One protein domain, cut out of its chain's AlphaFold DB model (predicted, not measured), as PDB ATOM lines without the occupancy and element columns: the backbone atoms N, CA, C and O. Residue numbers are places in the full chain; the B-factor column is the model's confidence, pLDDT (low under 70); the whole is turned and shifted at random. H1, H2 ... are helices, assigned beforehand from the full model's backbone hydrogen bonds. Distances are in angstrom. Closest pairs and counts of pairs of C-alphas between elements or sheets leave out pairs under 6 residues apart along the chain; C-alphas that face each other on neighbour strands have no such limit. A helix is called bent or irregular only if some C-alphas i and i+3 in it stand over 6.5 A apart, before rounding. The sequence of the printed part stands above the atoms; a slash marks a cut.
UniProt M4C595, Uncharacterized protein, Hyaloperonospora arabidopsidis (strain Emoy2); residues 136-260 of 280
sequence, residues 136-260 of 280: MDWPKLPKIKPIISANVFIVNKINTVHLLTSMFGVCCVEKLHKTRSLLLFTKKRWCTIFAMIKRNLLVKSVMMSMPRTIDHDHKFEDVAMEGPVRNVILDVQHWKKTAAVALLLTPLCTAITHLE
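What this domain is: This is residues 136 to 260 of the 280 residues of an uncharacterized protein of Hyaloperonospora arabidopsidis (strain Emoy2) (UniProt M4C595). This is an elongated pile of crossed helices in two halves, with H2 running through its middle: H2, H4 and H7a pack on one another as a crossed triangle in one half, and H5, with H3 and H6 on it, makes the other. H7 bends past H4, so that its last arm, H7b, lies at one end of the long axis; H5 and the turn after it lie at the other. The printed part has 125 residues with seven named helices, H1 to H7 in order, and no named strand: all helix. It is compact, with a radius of gyration of the C-alphas of 15.1 A, and spans 50 by 29 by 23 A.

How they stand to each other: The longest helix, H7, residues 236 to 259, was assigned as one helix by its hydrogen bonds but is bent, C-alphas 248 and 251 being 6.9 A apart; its arms H7a, residues 236 to 248, and H7b, residues 251 to 259, stand at a steep tilt of 36 degrees, only just past shallow. H7a touches H4, residues 192 to 202, opposite ways at a steep tilt of 49 degrees, the closest C-alphas being those of Phe 194 and Ala 246, 6.4 A. With residues 238 to 242 alone H7a touches the hub H2, residues 145 to 160, which with residues 148 to 151 alone touches H4; the closest C-alphas are Ile 147 and Thr 242, 6.3 A, and Asn 151 and Ile 197, 7.1 A. H2 touches H6, residues 227 to 234, with residues 150 to 157 alone, the closest C-alphas being Ile 154 and Val 229, 6.0 A. H5, residues 204 to 216, touches H6, closest at C-alphas Met 208 and Ile 233, 5.7 A, and H3, residues 162 to 176, closest at Cys 171 and Val 206, 6.1 A. H2 touches H3 only at the corner, and H1, residues 136 to 140, only just and only at the corner, with 3 pairs of C-alphas within 8 A. H7b touches no helix. Every O i to N i+4 pair is within hydrogen-bond range in H2, H3, H4, H6, H7a and H7b; H5 has 7 of 9, and H1 0 of 1 with 1 of 2 O i to N i+3 pairs.

Where its parts are: H1 begins at C-alpha 136, (135.119, 116.105, 143.243). H2 measures 21.8 A, H3 20.5 A, H5 19.3 A and H7a 18.7 A; H7b ends at C-alpha 259, (121.817, 122.993, 150.700). H5 is only just irregular, C-alphas 208 and 211 being 6.8 A apart.

The domain as a whole: The two C-alphas farthest apart, His 218 and Leu 259, are 50.7 A apart. The printed part has no cut. The link H3 to H4, residues 177 to 191, is long. Mean pLDDT of the printed part is 88.7; residues 185 to 191 are under 70.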
ATOM      1  N   MET A 136     134.373 116.614 144.398       78.38
ATOM      2  CA  MET A 136     135.119 116.105 143.243       78.38
ATOM      3  C   MET A 136     136.621 116.395 143.304       78.38
ATOM      4  O   MET A 136     137.382 115.816 142.522       78.38
ATOM      5  N   ASP A 137     137.069 117.240 144.231       82.81
ATOM      6  CA  ASP A 137     138.489 117.470 144.502       82.81
ATOM      7  C   ASP A 137     139.070 116.434 145.472       82.81
ATOM      8  O   ASP A 137     140.231 116.045 145.334       82.81
ATOM      9  N   TRP A 138     138.257 115.874 146.375       80.12
ATOM     10  CA  TRP A 138     138.672 114.798 147.290       80.12
ATOM     11  C   TRP A 138     139.344 113.596 146.597       80.12
ATOM     12  O   TRP A 138     140.407 113.164 147.047       80.12
ATOM     13  N   PRO A 139     138.818 113.061 145.478       80.06
ATOM     14  CA  PRO A 139     139.432 111.960 144.741       80.06
ATOM     15  C   PRO A 139     140.733 112.319 144.037       80.06
ATOM     16  O   PRO A 139     141.419 111.424 143.550       80.06
ATOM     17  N   LYS A 140     141.072 113.607 143.951       84.88
ATOM     18  CA  LYS A 140     142.344 114.071 143.395       84.88
ATOM     19  C   LYS A 140     143.450 114.060 144.452       84.88
ATOM     20  O   LYS A 140     144.623 114.058 144.086       84.88
ATOM     21  N   LEU A 141     143.102 114.003 145.741       88.38
ATOM     22  CA  LEU A 141     144.075 113.995 146.830       88.38
ATOM     23  C   LEU A 141     144.927 112.709 146.799       88.38
ATOM     24  O   LEU A 141     144.356 111.613 146.762       88.38
ATOM     25  N   PRO A 142     146.272 112.792 146.889       92.38
ATOM     26  CA  PRO A 142     147.167 111.641 146.713       92.38
ATOM     27  C   PRO A 142     146.890 110.453 147.638       92.38
ATOM     28  O   PRO A 142     147.064 109.308 147.236       92.38
ATOM     29  N   LYS A 143     146.427 110.703 148.870       91.44
ATOM     30  CA  LYS A 143     146.103 109.641 149.838       91.44
ATOM     31  C   LYS A 143     144.729 109.003 149.608       91.44
ATOM     32  O   LYS A 143     144.506 107.879 150.040       91.44
ATOM     33  N   ILE A 144     143.815 109.704 148.936       90.75
ATOM     34  CA  ILE A 144     142.418 109.284 148.751       90.75
ATOM     35  C   ILE A 144     142.212 108.657 147.376       90.75
ATOM     36  O   ILE A 144     141.499 107.660 147.253       90.75
ATOM     37  N   LYS A 145     142.896 109.186 146.355       91.25
ATOM     38  CA  LYS A 145     142.853 108.683 144.981       91.25
ATOM     39  C   LYS A 145     143.050 107.162 144.898       91.25
ATOM     40  O   LYS A 145     142.196 106.519 144.294       91.25
ATOM     41  N   PRO A 146     144.068 106.540 145.532       94.25
ATOM     42  CA  PRO A 146     144.260 105.092 145.452       94.25
ATOM     43  C   PRO A 146     143.112 104.302 146.090       94.25
ATOM     44  O   PRO A 146     142.734 103.252 145.581       94.25
ATOM     45  N   ILE A 147     142.517 104.822 147.171       94.19
ATOM     46  CA  ILE A 147     141.395 104.181 147.876       94.19
ATOM     47  C   ILE A 147     140.156 104.158 146.976       94.19
ATOM     48  O   ILE A 147     139.499 103.123 146.838       94.19
ATOM     49  N   ILE A 148     139.847 105.288 146.334       91.00
ATOM     50  CA  ILE A 148     138.720 105.391 145.403       91.00
ATOM     51  C   ILE A 148     138.971 104.536 144.163       91.00
ATOM     52  O   ILE A 148     138.088 103.775 143.779       91.00
ATOM     53  N   SER A 149     140.168 104.598 143.577       91.88
ATOM     54  CA  SER A 149     140.531 103.777 142.418       91.88
ATOM     55  C   SER A 149     140.392 102.283 142.704       91.88
ATOM     56  O   SER A 149     139.863 101.563 141.867       91.88
ATOM     57  N   ALA A 150     140.796 101.820 143.889       94.69
ATOM     58  CA  ALA A 150     140.626 100.427 144.297       94.69
ATOM     59  C   ALA A 150     139.143 100.030 144.426       94.69
ATOM     60  O   ALA A 150     138.750  98.965 143.956       94.69
ATOM     61  N   ASN A 151     138.294 100.906 144.976       93.25
ATOM     62  CA  ASN A 151     136.848 100.666 145.028       93.25
ATOM     63  C   ASN A 151     136.219 100.601 143.626       93.25
ATOM     64  O   ASN A 151     135.398  99.725 143.362       93.25
ATOM     65  N   VAL A 152     136.616 101.505 142.724       91.81
ATOM     66  CA  VAL A 152     136.175 101.490 141.319       91.81
ATOM     67  C   VAL A 152     136.653 100.217 140.623       91.81
ATOM     68  O   VAL A 152     135.882  99.596 139.899       91.81
ATOM     69  N   PHE A 153     137.896  99.803 140.864       93.81
ATOM     70  CA  PHE A 153     138.469  98.582 140.306       93.81
ATOM     71  C   PHE A 153     137.681  97.334 140.723       93.81
ATOM     72  O   PHE A 153     137.304  96.557 139.849       93.81
ATOM     73  N   ILE A 154     137.362  97.184 142.018       94.00
ATOM     74  CA  ILE A 154     136.532  96.077 142.521       94.00
ATOM     75  C   ILE A 154     135.172  96.056 141.818       94.00
ATOM     76  O   ILE A 154     134.779  95.034 141.259       94.00
ATOM     77  N   VAL A 155     134.466  97.192 141.822       92.62
ATOM     78  CA  VAL A 155     133.118  97.287 141.243       92.62
ATOM     79  C   VAL A 155     133.136  96.994 139.747       92.62
ATOM     80  O   VAL A 155     132.302  96.226 139.276       92.62
ATOM     81  N   ASN A 156     134.094  97.560 139.010       92.38
ATOM     82  CA  ASN A 156     134.257  97.293 137.584       92.38
ATOM     83  C   ASN A 156     134.486  95.802 137.335       92.38
ATOM     84  O   ASN A 156     133.771  95.209 136.539       92.38
ATOM     85  N   LYS A 157     135.444  95.180 138.029       93.50
ATOM     86  CA  LYS A 157     135.806  93.779 137.785       93.50
ATOM     87  C   LYS A 157     134.663  92.814 138.081       93.50
ATOM     88  O   LYS A 157     134.422  91.920 137.277       93.50
ATOM     89  N   ILE A 158     133.921  93.028 139.170       92.88
ATOM     90  CA  ILE A 158     132.742  92.207 139.475       92.88
ATOM     91  C   ILE A 158     131.650  92.419 138.418       92.88
ATOM     92  O   ILE A 158     131.112  91.438 137.917       92.88
ATOM     93  N   ASN A 159     131.354  93.670 138.045       91.31
ATOM     94  CA  ASN A 159     130.272  93.990 137.105       91.31
ATOM     95  C   ASN A 159     130.574  93.617 135.643       91.31
ATOM     96  O   ASN A 159     129.647  93.438 134.859       91.31
ATOM     97  N   THR A 160     131.845  93.557 135.239       90.31
ATOM     98  CA  THR A 160     132.226  93.211 133.860       90.31
ATOM     99  C   THR A 160     132.166  91.705 133.609       90.31
ATOM    100  O   THR A 160     131.923  91.288 132.480       90.31
ATOM    101  N   VAL A 161     132.349  90.878 134.641       91.38
ATOM    102  CA  VAL A 161     132.268  89.420 134.514       91.38
ATOM    103  C   VAL A 161     130.872  88.960 134.919       91.38
ATOM    104  O   VAL A 161     130.514  88.993 136.096       91.38
ATOM    105  N   HIS A 162     130.082  88.499 133.942       90.25
ATOM    106  CA  HIS A 162     128.690  88.084 134.156       90.25
ATOM    107  C   HIS A 162     128.548  87.060 135.294       90.25
ATOM    108  O   HIS A 162     127.680  87.208 136.153       90.25
ATOM    109  N   LEU A 163     129.442  86.066 135.349       93.12
ATOM    110  CA  LEU A 163     129.442  85.045 136.399       93.12
ATOM    111  C   LEU A 163     129.709  85.630 137.797       93.12
ATOM    112  O   LEU A 163     128.988  85.299 138.735       93.12
ATOM    113  N   LEU A 164     130.656  86.569 137.938       93.81
ATOM    114  CA  LEU A 164     130.903  87.260 139.213       93.81
ATOM    115  C   LEU A 164     129.728  88.159 139.611       93.81
ATOM    116  O   LEU A 164     129.394  88.242 140.791       93.81
ATOM    117  N   THR A 165     129.083  88.814 138.644       93.81
ATOM    118  CA  THR A 165     127.881  89.625 138.891       93.81
ATOM    119  C   THR A 165     126.718  88.758 139.376       93.81
ATOM    120  O   THR A 165     126.058  89.103 140.357       93.81
ATOM    121  N   SER A 166     126.488  87.621 138.714       93.38
ATOM    122  CA  SER A 166     125.450  86.654 139.082       93.38
ATOM    123  C   SER A 166     125.706  86.080 140.477       93.38
ATOM    124  O   SER A 166     124.846  86.177 141.357       93.38
ATOM    125  N   MET A 167     126.933  85.609 140.726       94.62
ATOM    126  CA  MET A 167     127.375  85.138 142.037       94.62
ATOM    127  C   MET A 167     127.166  86.202 143.119       94.62
ATOM    128  O   MET A 167     126.602  85.913 144.171       94.62
ATOM    129  N   PHE A 168     127.574  87.450 142.868       95.25
ATOM    130  CA  PHE A 168     127.372  88.546 143.812       95.25
ATOM    131  C   PHE A 168     125.892  88.727 144.170       95.25
ATOM    132  O   PHE A 168     125.563  88.924 145.343       95.25
ATOM    133  N   GLY A 169     124.997  88.640 143.181       93.12
ATOM    134  CA  GLY A 169     123.551  88.706 143.389       93.12
ATOM    135  C   GLY A 169     123.045  87.589 144.300       93.12
ATOM    136  O   GLY A 169     122.339  87.867 145.272       93.12
ATOM    137  N   VAL A 170     123.470  86.353 144.037       93.06
ATOM    138  CA  VAL A 170     123.134  85.176 144.849       93.06
ATOM    139  C   VAL A 170     123.638  85.333 146.285       93.06
ATOM    140  O   VAL A 170     122.843  85.283 147.223       93.06
ATOM    141  N   CYS A 171     124.924  85.639 146.471       92.88
ATOM    142  CA  CYS A 171     125.502  85.817 147.801       92.88
ATOM    143  C   CYS A 171     124.878  87.006 148.557       92.88
ATOM    144  O   CYS A 171     124.811  86.992 149.788       92.88
ATOM    145  N   CYS A 172     124.401  88.043 147.858       94.19
ATOM    146  CA  CYS A 172     123.637  89.127 148.481       94.19
ATOM    147  C   CYS A 172     122.295  88.642 149.035       94.19
ATOM    148  O   CYS A 172     121.922  89.037 150.139       94.19
ATOM    149  N   VAL A 173     121.568  87.805 148.295       94.06
ATOM    150  CA  VAL A 173     120.302  87.234 148.772       94.06
ATOM    151  C   VAL A 173     120.550  86.307 149.959       94.06
ATOM    152  O   VAL A 173     119.873  86.439 150.973       94.06
ATOM    153  N   GLU A 174     121.562  85.447 149.884       92.12
ATOM    154  CA  GLU A 174     121.886  84.492 150.951       92.12
ATOM    155  C   GLU A 174     122.332  85.185 152.246       92.12
ATOM    156  O   GLU A 174     121.890  84.814 153.329       92.12
ATOM    157  N   LYS A 175     123.174  86.226 152.157       91.44
ATOM    158  CA  LYS A 175     123.748  86.882 153.347       91.44
ATOM    159  C   LYS A 175     122.989  88.096 153.855       91.44
ATOM    160  O   LYS A 175     123.080  88.420 155.034       91.44
ATOM    161  N   LEU A 176     122.343  88.842 152.961       92.06
ATOM    162  CA  LEU A 176     121.681  90.108 153.293       92.06
ATOM    163  C   LEU A 176     120.159  90.030 153.137       92.06
ATOM    164  O   LEU A 176     119.491  91.042 153.372       92.06
ATOM    165  N   HIS A 177     119.618  88.886 152.697       91.50
ATOM    166  CA  HIS A 177     118.192  88.664 152.424       91.50
ATOM    167  C   HIS A 177     117.573  89.712 151.489       91.50
ATOM    168  O   HIS A 177     116.376  89.994 151.541       91.50
ATOM    169  N   LYS A 178     118.402  90.356 150.657       92.00
ATOM    170  CA  LYS A 178     117.997  91.441 149.758       92.00
ATOM    171  C   LYS A 178     118.851  91.431 148.503       92.00
ATOM    172  O   LYS A 178     120.078  91.445 148.586       92.00
ATOM    173  N   THR A 179     118.206  91.566 147.351       88.94
ATOM    174  CA  THR A 179     118.896  91.824 146.086       88.94
ATOM    175  C   THR A 179     119.582  93.180 146.146       88.94
ATOM    176  O   THR A 179     118.950  94.221 146.367       88.94
ATOM    177  N   ARG A 180     120.898  93.185 145.952       88.44
ATOM    178  CA  ARG A 180     121.706  94.398 145.875       88.44
ATOM    179  C   ARG A 180     122.474  94.391 144.559       88.44
ATOM    180  O   ARG A 180     123.009  93.371 144.161       88.44
ATOM    181  N   SER A 181     122.559  95.549 143.920       85.19
ATOM    182  CA  SER A 181     123.512  95.830 142.846       85.19
ATOM    183  C   SER A 181     124.711  96.619 143.372       85.19
ATOM    184  O   SER A 181     124.573  97.415 144.315       85.19
ATOM    185  N   LEU A 182     125.875  96.414 142.754       85.56
ATOM    186  CA  LEU A 182     127.011  97.320 142.887       85.56
ATOM    187  C   LEU A 182     126.756  98.580 142.060       85.56
ATOM    188  O   LEU A 182     126.207  98.520 140.959       85.56
ATOM    189  N   LEU A 183     127.148  99.731 142.601       79.31
ATOM    190  CA  LEU A 183     126.966 101.017 141.939       79.31
ATOM    191  C   LEU A 183     128.273 101.436 141.282       79.31
ATOM    192  O   LEU A 183     129.253 101.718 141.968       79.31
ATOM    193  N   LEU A 184     128.266 101.509 139.953       71.12
ATOM    194  CA  LEU A 184     129.360 102.107 139.204       71.12
ATOM    195  C   LEU A 184     129.416 103.611 139.465       71.12
ATOM    196  O   LEU A 184     128.397 104.307 139.469       71.12
ATOM    197  N   PHE A 185     130.633 104.119 139.638       67.69
ATOM    198  CA  PHE A 185     130.880 105.551 139.631       67.69
ATOM    199  C   PHE A 185     130.432 106.144 138.288       67.69
ATOM    200  O   PHE A 185     130.887 105.723 137.225       67.69
ATOM    201  N   THR A 186     129.575 107.166 138.332       57.62
ATOM    202  CA  THR A 186     129.264 107.983 137.155       57.62
ATOM    203  C   THR A 186     129.733 109.412 137.396       57.62
ATOM    204  O   THR A 186     129.403 110.033 138.405       57.62
ATOM    205  N   LYS A 187     130.485 109.967 136.435       52.47
ATOM    206  CA  LYS A 187     130.972 111.363 136.462       52.47
ATOM    207  C   LYS A 187     129.848 112.411 136.409       52.47
ATOM    208  O   LYS A 187     130.127 113.599 136.489       52.47
ATOM    209  N   LYS A 188     128.602 111.983 136.172       48.09
ATOM    210  CA  LYS A 188     127.481 112.850 135.787       48.09
ATOM    211  C   LYS A 188     126.522 113.196 136.930       48.09
ATOM    212  O   LYS A 188     125.595 113.956 136.685       48.09
ATOM    213  N   ARG A 189     126.682 112.634 138.134       51.94
ATOM    214  CA  ARG A 189     125.739 112.841 139.249       51.94
ATOM    215  C   ARG A 189     126.472 113.132 140.560       51.94
ATOM    216  O   ARG A 189     127.575 112.633 140.784       51.94
ATOM    217  N   TRP A 190     125.863 113.967 141.397       60.72
ATOM    218  CA  TRP A 190     126.429 114.473 142.647       60.72
ATOM    219  C   TRP A 190     126.626 113.349 143.681       60.72
ATOM    220  O   TRP A 190     125.885 112.369 143.689       60.72
ATOM    221  N   CYS A 191     127.654 113.449 144.533       68.62
ATOM    222  CA  CYS A 191     127.947 112.492 145.615       68.62
ATOM    223  C   CYS A 191     128.112 111.005 145.205       68.62
ATOM    224  O   CYS A 191     128.115 110.130 146.073       68.62
ATOM    225  N   THR A 192     128.297 110.678 143.920       75.50
ATOM    226  CA  THR A 192     128.369 109.281 143.432       75.50
ATOM    227  C   THR A 192     129.508 108.480 144.048       75.50
ATOM    228  O   THR A 192     129.370 107.280 144.264       75.50
ATOM    229  N   ILE A 193     130.615 109.139 144.385       80.81
ATOM    230  CA  ILE A 193     131.757 108.517 145.066       80.81
ATOM    231  C   ILE A 193     131.374 108.094 146.478       80.81
ATOM    232  O   ILE A 193     131.638 106.961 146.870       80.81
ATOM    233  N   PHE A 194     130.701 108.972 147.223       85.31
ATOM    234  CA  PHE A 194     130.198 108.633 148.548       85.31
ATOM    235  C   PHE A 194     129.136 107.532 148.472       85.31
ATOM    236  O   PHE A 194     129.194 106.581 149.247       85.31
ATOM    237  N   ALA A 195     128.219 107.599 147.502       84.31
ATOM    238  CA  ALA A 195     127.211 106.564 147.284       84.31
ATOM    239  C   ALA A 195     127.841 105.198 146.956       84.31
ATOM    240  O   ALA A 195     127.449 104.192 147.547       84.31
ATOM    241  N   MET A 196     128.848 105.165 146.075       88.44
ATOM    242  CA  MET A 196     129.621 103.963 145.753       88.44
ATOM    243  C   MET A 196     130.324 103.421 146.998       88.44
ATOM    244  O   MET A 196     130.145 102.258 147.334       88.44
ATOM    245  N   ILE A 197     131.073 104.254 147.724       90.62
ATOM    246  CA  ILE A 197     131.792 103.836 148.935       90.62
ATOM    247  C   ILE A 197     130.820 103.290 149.985       90.62
ATOM    248  O   ILE A 197     131.025 102.201 150.517       90.62
ATOM    249  N   LYS A 198     129.724 104.006 150.257       90.06
ATOM    250  CA  LYS A 198     128.690 103.578 151.205       90.06
ATOM    251  C   LYS A 198     128.060 102.254 150.776       90.06
ATOM    252  O   LYS A 198     127.813 101.389 151.616       90.06
ATOM    253  N   ARG A 199     127.829 102.069 149.473       90.56
ATOM    254  CA  ARG A 199     127.306 100.817 148.923       90.56
ATOM    255  C   ARG A 199     128.303  99.671 149.054       90.56
ATOM    256  O   ARG A 199     127.901  98.598 149.490       90.56
ATOM    257  N   ASN A 200     129.571  99.904 148.740       93.19
ATOM    258  CA  ASN A 200     130.634  98.914 148.866       93.19
ATOM    259  C   ASN A 200     130.805  98.480 150.325       93.19
ATOM    260  O   ASN A 200     130.897  97.291 150.602       93.19
ATOM    261  N   LEU A 201     130.757  99.419 151.273       94.50
ATOM    262  CA  LEU A 201     130.797  99.104 152.703       94.50
ATOM    263  C   LEU A 201     129.586  98.276 153.152       94.50
ATOM    264  O   LEU A 201     129.753  97.339 153.927       94.50
ATOM    265  N   LEU A 202     128.388  98.572 152.634       93.75
ATOM    266  CA  LEU A 202     127.170  97.811 152.932       93.75
ATOM    267  C   LEU A 202     127.266  96.347 152.474       93.75
ATOM    268  O   LEU A 202     126.767  95.459 153.156       93.75
ATOM    269  N   VAL A 203     127.889  96.100 151.321       94.56
ATOM    270  CA  VAL A 203     128.029  94.756 150.726       94.56
ATOM    271  C   VAL A 203     129.423  94.159 150.939       94.56
ATOM    272  O   VAL A 203     129.769  93.144 150.338       94.56
ATOM    273  N   LYS A 204     130.228  94.751 151.831       95.25
ATOM    274  CA  LYS A 204     131.599  94.314 152.131       95.25
ATOM    275  C   LYS A 204     131.651  92.850 152.551       95.25
ATOM    276  O   LYS A 204     132.492  92.108 152.062       95.25
ATOM    277  N   SER A 205     130.772  92.435 153.462       94.56
ATOM    278  CA  SER A 205     130.744  91.058 153.971       94.56
ATOM    279  C   SER A 205     130.452  90.031 152.875       94.56
ATOM    280  O   SER A 205     130.967  88.918 152.943       94.56
ATOM    281  N   VAL A 206     129.665  90.419 151.867       95.19
ATOM    282  CA  VAL A 206     129.392  89.612 150.674       95.19
ATOM    283  C   VAL A 206     130.646  89.522 149.814       95.19
ATOM    284  O   VAL A 206     131.113  88.420 149.538       95.19
ATOM    285  N   MET A 207     131.246  90.665 149.464       94.94
ATOM    286  CA  MET A 207     132.452  90.697 148.630       94.94
ATOM    287  C   MET A 207     133.602  89.909 149.263       94.94
ATOM    288  O   MET A 207     134.211  89.088 148.591       94.94
ATOM    289  N   MET A 208     133.857  90.077 150.565       94.81
ATOM    290  CA  MET A 208     134.927  89.351 151.260       94.81
ATOM    291  C   MET A 208     134.710  87.834 151.319       94.81
ATOM    292  O   MET A 208     135.679  87.100 151.499       94.81
ATOM    293  N   SER A 209     133.473  87.344 151.197       93.50
ATOM    294  CA  SER A 209     133.227  85.900 151.142       93.50
ATOM    295  C   SER A 209     133.304  85.300 149.757       93.50
ATOM    296  O   SER A 209     133.591  84.114 149.676       93.50
ATOM    297  N   MET A 210     133.084  86.088 148.700       94.88
ATOM    298  CA  MET A 210     133.082  85.564 147.331       94.88
ATOM    299  C   MET A 210     134.335  84.734 147.015       94.88
ATOM    300  O   MET A 210     134.157  83.622 146.537       94.88
ATOM    301  N   PRO A 211     135.573  85.162 147.352       94.44
ATOM    302  CA  PRO A 211     136.751  84.327 147.123       94.44
ATOM    303  C   PRO A 211     136.651  82.937 147.758       94.44
ATOM    304  O   PRO A 211     136.933  81.947 147.107       94.44
ATOM    305  N   ARG A 212     136.206  82.855 149.018       91.81
ATOM    306  CA  ARG A 212     136.087  81.570 149.720       91.81
ATOM    307  C   ARG A 212     134.975  80.710 149.140       91.81
ATOM    308  O   ARG A 212     135.135  79.503 149.067       91.81
ATOM    309  N   THR A 213     133.862  81.327 148.759       92.81
ATOM    310  CA  THR A 213     132.730  80.627 148.156       92.81
ATOM    311  C   THR A 213     133.106  80.053 146.787       92.81
ATOM    312  O   THR A 213     132.775  78.907 146.531       92.81
ATOM    313  N   ILE A 214     133.867  80.782 145.963       93.56
ATOM    314  CA  ILE A 214     134.439  80.250 144.710       93.56
ATOM    315  C   ILE A 214     135.291  79.006 144.984       93.56
ATOM    316  O   ILE A 214     135.153  77.999 144.305       93.56
ATOM    317  N   ASP A 215     136.147  79.068 146.004       90.56
ATOM    318  CA  ASP A 215     137.112  78.003 146.276       90.56
ATOM    319  C   ASP A 215     136.479  76.720 146.876       90.56
ATOM    320  O   ASP A 215     137.130  75.678 146.871       90.56
ATOM    321  N   HIS A 216     135.263  76.777 147.448       90.75
ATOM    322  CA  HIS A 216     134.711  75.684 148.281       90.75
ATOM    323  C   HIS A 216     133.259  75.281 147.974       90.75
ATOM    324  O   HIS A 216     132.789  74.292 148.534       90.75
ATOM    325  N   ASP A 217     132.522  76.038 147.162       91.44
ATOM    326  CA  ASP A 217     131.121  75.746 146.847       91.44
ATOM    327  C   ASP A 217     130.990  75.322 145.381       91.44
ATOM    328  O   ASP A 217     131.191  76.126 144.469       91.44
ATOM    329  N   HIS A 218     130.605  74.060 145.164       90.75
ATOM    330  CA  HIS A 218     130.400  73.471 143.837       90.75
ATOM    331  C   HIS A 218     129.413  74.264 142.971       90.75
ATOM    332  O   HIS A 218     129.513  74.245 141.749       90.75
ATOM    333  N   LYS A 219     128.499  75.036 143.579       90.50
ATOM    334  CA  LYS A 219     127.593  75.947 142.863       90.50
ATOM    335  C   LYS A 219     128.327  76.991 142.012       90.50
ATOM    336  O   LYS A 219     127.725  77.568 141.107       90.50
ATOM    337  N   PHE A 220     129.590  77.275 142.326       92.69
ATOM    338  CA  PHE A 220     130.391  78.315 141.689       92.69
ATOM    339  C   PHE A 220     131.709  77.790 141.107       92.69
ATOM    340  O   PHE A 220     132.633  78.580 140.927       92.69
ATOM    341  N   GLU A 221     131.793  76.499 140.775       89.12
ATOM    342  CA  GLU A 221     133.011  75.876 140.230       89.12
ATOM    343  C   GLU A 221     133.525  76.546 138.940       89.12
ATOM    344  O   GLU A 221     134.731  76.704 138.760       89.12
ATOM    345  N   ASP A 222     132.617  77.052 138.099       91.31
ATOM    346  CA  ASP A 222     132.949  77.770 136.859       91.31
ATOM    347  C   ASP A 222     133.283  79.260 137.069       91.31
ATOM    348  O   ASP A 222     133.587  79.996 136.122       91.31
ATOM    349  N   VAL A 223     133.179  79.768 138.300       93.31
ATOM    350  CA  VAL A 223     133.369  81.190 138.594       93.31
ATOM    351  C   VAL A 223     134.822  81.461 138.956       93.31
ATOM    352  O   VAL A 223     135.282  81.132 140.038       93.31
ATOM    353  N   ALA A 224     135.538  82.183 138.096       91.88
ATOM    354  CA  ALA A 224     136.901  82.619 138.386       91.88
ATOM    355  C   ALA A 224     136.960  84.078 138.868       91.88
ATOM    356  O   ALA A 224     136.306  84.972 138.322       91.88
ATOM    357  N   MET A 225     137.818  84.341 139.858       94.75
ATOM    358  CA  MET A 225     138.159  85.691 140.310       94.75
ATOM    359  C   MET A 225     139.661  85.937 140.162       94.75
ATOM    360  O   MET A 225     140.478  85.241 140.758       94.75
ATOM    361  N   GLU A 226     140.032  86.971 139.401       93.62
ATOM    362  CA  GLU A 226     141.440  87.321 139.186       93.62
ATOM    363  C   GLU A 226     142.155  87.656 140.513       93.62
ATOM    364  O   GLU A 226     141.626  88.373 141.370       93.62
ATOM    365  N   GLY A 227     143.407  87.209 140.657       94.12
ATOM    366  CA  GLY A 227     144.235  87.452 141.846       94.12
ATOM    367  C   GLY A 227     144.284  88.920 142.306       94.12
ATOM    368  O   GLY A 227     144.083  89.178 143.493       94.12
ATOM    369  N   PRO A 228     144.467  89.912 141.412       95.44
ATOM    370  CA  PRO A 228     144.478  91.321 141.802       95.44
ATOM    371  C   PRO A 228     143.181  91.804 142.466       95.44
ATOM    372  O   PRO A 228     143.250  92.502 143.476       95.44
ATOM    373  N   VAL A 229     141.996  91.437 141.954       94.81
ATOM    374  CA  VAL A 229     140.725  91.842 142.588       94.81
ATOM    375  C   VAL A 229     140.497  91.081 143.892       94.81
ATOM    376  O   VAL A 229     140.104  91.695 144.886       94.81
ATOM    377  N   ARG A 230     140.851  89.790 143.930       96.12
ATOM    378  CA  ARG A 230     140.819  88.960 145.143       96.12
ATOM    379  C   ARG A 230     141.661  89.577 146.262       96.12
ATOM    380  O   ARG A 230     141.171  89.739 147.376       96.12
ATOM    381  N   ASN A 231     142.887  90.001 145.955       96.69
ATOM    382  CA  ASN A 231     143.809  90.594 146.923       96.69
ATOM    383  C   ASN A 231     143.275  91.907 147.511       96.69
ATOM    384  O   ASN A 231     143.336  92.104 148.721       96.69
ATOM    385  N   VAL A 232     142.701  92.789 146.684       96.38
ATOM    386  CA  VAL A 232     142.115  94.051 147.170       96.38
ATOM    387  C   VAL A 232     140.866  93.790 148.021       96.38
ATOM    388  O   VAL A 232     140.686  94.428 149.056       96.38
ATOM    389  N   ILE A 233     140.015  92.835 147.623       95.94
ATOM    390  CA  ILE A 233     138.821  92.444 148.388       95.94
ATOM    391  C   ILE A 233     139.194  91.869 149.758       95.94
ATOM    392  O   ILE A 233     138.488  92.121 150.733       95.94
ATOM    393  N   LEU A 234     140.279  91.103 149.854       96.31
ATOM    394  CA  LEU A 234     140.712  90.488 151.110       96.31
ATOM    395  C   LEU A 234     141.567  91.421 151.987       96.31
ATOM    396  O   LEU A 234     141.763  91.133 153.167       96.31
ATOM    397  N   ASP A 235     142.028  92.560 151.464       97.00
ATOM    398  CA  ASP A 235     142.822  93.523 152.228       97.00
ATOM    399  C   ASP A 235     141.977  94.259 153.289       97.00
ATOM    400  O   ASP A 235     141.191  95.174 153.021       97.00
ATOM    401  N   VAL A 236     142.194  93.901 154.556       95.44
ATOM    402  CA  VAL A 236     141.552  94.546 155.710       95.44
ATOM    403  C   VAL A 236     141.891  96.040 155.788       95.44
ATOM    404  O   VAL A 236     141.033  96.845 156.171       95.44
ATOM    405  N   GLN A 237     143.114  96.436 155.427       96.81
ATOM    406  CA  GLN A 237     143.539  97.834 155.457       96.81
ATOM    407  C   GLN A 237     142.832  98.656 154.383       96.81
ATOM    408  O   GLN A 237     142.420  99.784 154.667       96.81
ATOM    409  N   HIS A 238     142.611  98.098 153.190       96.06
ATOM    410  CA  HIS A 238     141.780  98.725 152.162       96.06
ATOM    411  C   HIS A 238     140.385  99.074 152.701       96.06
ATOM    412  O   HIS A 238     139.932 100.214 152.559       96.06
ATOM    413  N   TRP A 239     139.715  98.145 153.387       97.12
ATOM    414  CA  TRP A 239     138.379  98.403 153.934       97.12
ATOM    415  C   TRP A 239     138.372  99.412 155.082       97.12
ATOM    416  O   TRP A 239     137.454 100.228 155.156       97.12
ATOM    417  N   LYS A 240     139.386  99.394 155.958       97.06
ATOM    418  CA  LYS A 240     139.545 100.410 157.016       97.06
ATOM    419  C   LYS A 240     139.703 101.808 156.414       97.06
ATOM    420  O   LYS A 240     139.009 102.739 156.818       97.06
ATOM    421  N   LYS A 241     140.556 101.940 155.396       96.56
ATOM    422  CA  LYS A 241     140.762 103.191 154.652       96.56
ATOM    423  C   LYS A 241     139.490 103.640 153.927       96.56
ATOM    424  O   LYS A 241     139.138 104.813 153.986       96.56
ATOM    425  N   THR A 242     138.764 102.713 153.304       95.50
ATOM    426  CA  THR A 242     137.472 102.985 152.650       95.50
ATOM    427  C   THR A 242     136.432 103.511 153.646       95.50
ATOM    428  O   THR A 242     135.765 104.505 153.363       95.50
ATOM    429  N   ALA A 243     136.334 102.912 154.838       96.62
ATOM    430  CA  ALA A 243     135.454 103.392 155.904       96.62
ATOM    431  C   ALA A 243     135.849 104.794 156.399       96.62
ATOM    432  O   ALA A 243     134.981 105.652 156.556       96.62
ATOM    433  N   ALA A 244     137.147 105.061 156.568       94.75
ATOM    434  CA  ALA A 244     137.638 106.386 156.945       94.75
ATOM    435  C   ALA A 244     137.278 107.460 155.901       94.75
ATOM    436  O   ALA A 244     136.785 108.525 156.261       94.75
ATOM    437  N   VAL A 245     137.442 107.171 154.604       92.12
ATOM    438  CA  VAL A 245     137.019 108.089 153.529       92.12
ATOM    439  C   VAL A 245     135.505 108.325 153.568       92.12
ATOM    440  O   VAL A 245     135.064 109.458 153.391       92.12
ATOM    441  N   ALA A 246     134.700 107.297 153.847       91.94
ATOM    442  CA  ALA A 246     133.252 107.454 153.990       91.94
ATOM    443  C   ALA A 246     132.885 108.415 155.133       91.94
ATOM    444  O   ALA A 246     132.032 109.287 154.959       91.94
ATOM    445  N   LEU A 247     133.548 108.290 156.286       92.25
ATOM    446  CA  LEU A 247     133.341 109.179 157.431       92.25
ATOM    447  C   LEU A 247     133.712 110.627 157.096       92.25
ATOM    448  O   LEU A 247     132.958 111.534 157.432       92.25
ATOM    449  N   LEU A 248     134.811 110.843 156.368       88.88
ATOM    450  CA  LEU A 248     135.241 112.177 155.934       88.88
ATOM    451  C   LEU A 248     134.257 112.828 154.952       88.88
ATOM    452  O   LEU A 248     134.008 114.028 155.031       88.88
ATOM    453  N   LEU A 249     133.679 112.044 154.040       85.94
ATOM    454  CA  LEU A 249     132.726 112.550 153.050       85.94
ATOM    455  C   LEU A 249     131.316 112.761 153.620       85.94
ATOM    456  O   LEU A 249     130.543 113.521 153.042       85.94
ATOM    457  N   THR A 250     130.972 112.125 154.745       87.38
ATOM    458  CA  THR A 250     129.610 112.166 155.304       87.38
ATOM    459  C   THR A 250     129.137 113.594 155.616       87.38
ATOM    460  O   THR A 250     128.089 113.967 155.091       87.38
ATOM    461  N   PRO A 251     129.878 114.437 156.370       86.88
ATOM    462  CA  PRO A 251     129.444 115.804 156.664       86.88
ATOM    463  C   PRO A 251     129.271 116.656 155.407       86.88
ATOM    464  O   PRO A 251     128.322 117.430 155.319       86.88
ATOM    465  N   LEU A 252     130.154 116.483 154.417       83.19
ATOM    466  CA  LEU A 252     130.074 117.200 153.147       83.19
ATOM    467  C   LEU A 252     128.812 116.805 152.375       83.19
ATOM    468  O   LEU A 252     128.071 117.678 151.938       83.19
ATOM    469  N   CYS A 253     128.529 115.508 152.250       81.62
ATOM    470  CA  CYS A 253     127.316 115.033 151.587       81.62
ATOM    471  C   CYS A 253     126.047 115.464 152.333       81.62
ATOM    472  O   CYS A 253     125.096 115.890 151.691       81.62
ATOM    473  N   THR A 254     126.036 115.426 153.668       82.06
ATOM    474  CA  THR A 254     124.909 115.927 154.470       82.06
ATOM    475  C   THR A 254     124.698 117.427 154.275       82.06
ATOM    476  O   THR A 254     123.560 117.860 154.106       82.06
ATOM    477  N   ALA A 255     125.774 118.216 154.250       81.69
ATOM    478  CA  ALA A 255     125.698 119.646 153.976       81.69
ATOM    479  C   ALA A 255     125.165 119.918 152.563       81.69
ATOM    480  O   ALA A 255     124.286 120.755 152.406       81.69
ATOM    481  N   ILE A 256     125.630 119.178 151.552       78.25
ATOM    482  CA  ILE A 256     125.125 119.285 150.175       78.25
ATOM    483  C   ILE A 256     123.629 118.951 150.121       78.25
ATOM    484  O   ILE A 256     122.858 119.767 149.631       78.25
ATOM    485  N   THR A 257     123.191 117.828 150.700       76.12
ATOM    486  CA  THR A 257     121.765 117.454 150.756       76.12
ATOM    487  C   THR A 257     120.916 118.498 151.485       76.12
ATOM    488  O   THR A 257     119.773 118.747 151.110       76.12
ATOM    489  N   HIS A 258     121.459 119.132 152.525       76.19
ATOM    490  CA  HIS A 258     120.784 120.232 153.206       76.19
ATOM    491  C   HIS A 258     120.677 121.479 152.312       76.19
ATOM    492  O   HIS A 258     119.606 122.073 152.224       76.19
ATOM    493  N   LEU A 259     121.758 121.846 151.615       74.06
ATOM    494  CA  LEU A 259     121.817 122.993 150.700       74.06
ATOM    495  C   LEU A 259     120.951 122.816 149.448       74.06
ATOM    496  O   LEU A 259     120.466 123.804 148.904       74.06
ATOM    497  N   GLU A 260     120.747 121.578 148.999       70.12
ATOM    498  CA  GLU A 260     119.800 121.240 147.932       70.12
ATOM    499  C   GLU A 260     118.351 121.518 148.335       70.12
ATOM    500  O   GLU A 260     117.501 121.662 147.461       70.12
TER     501      GLU A 260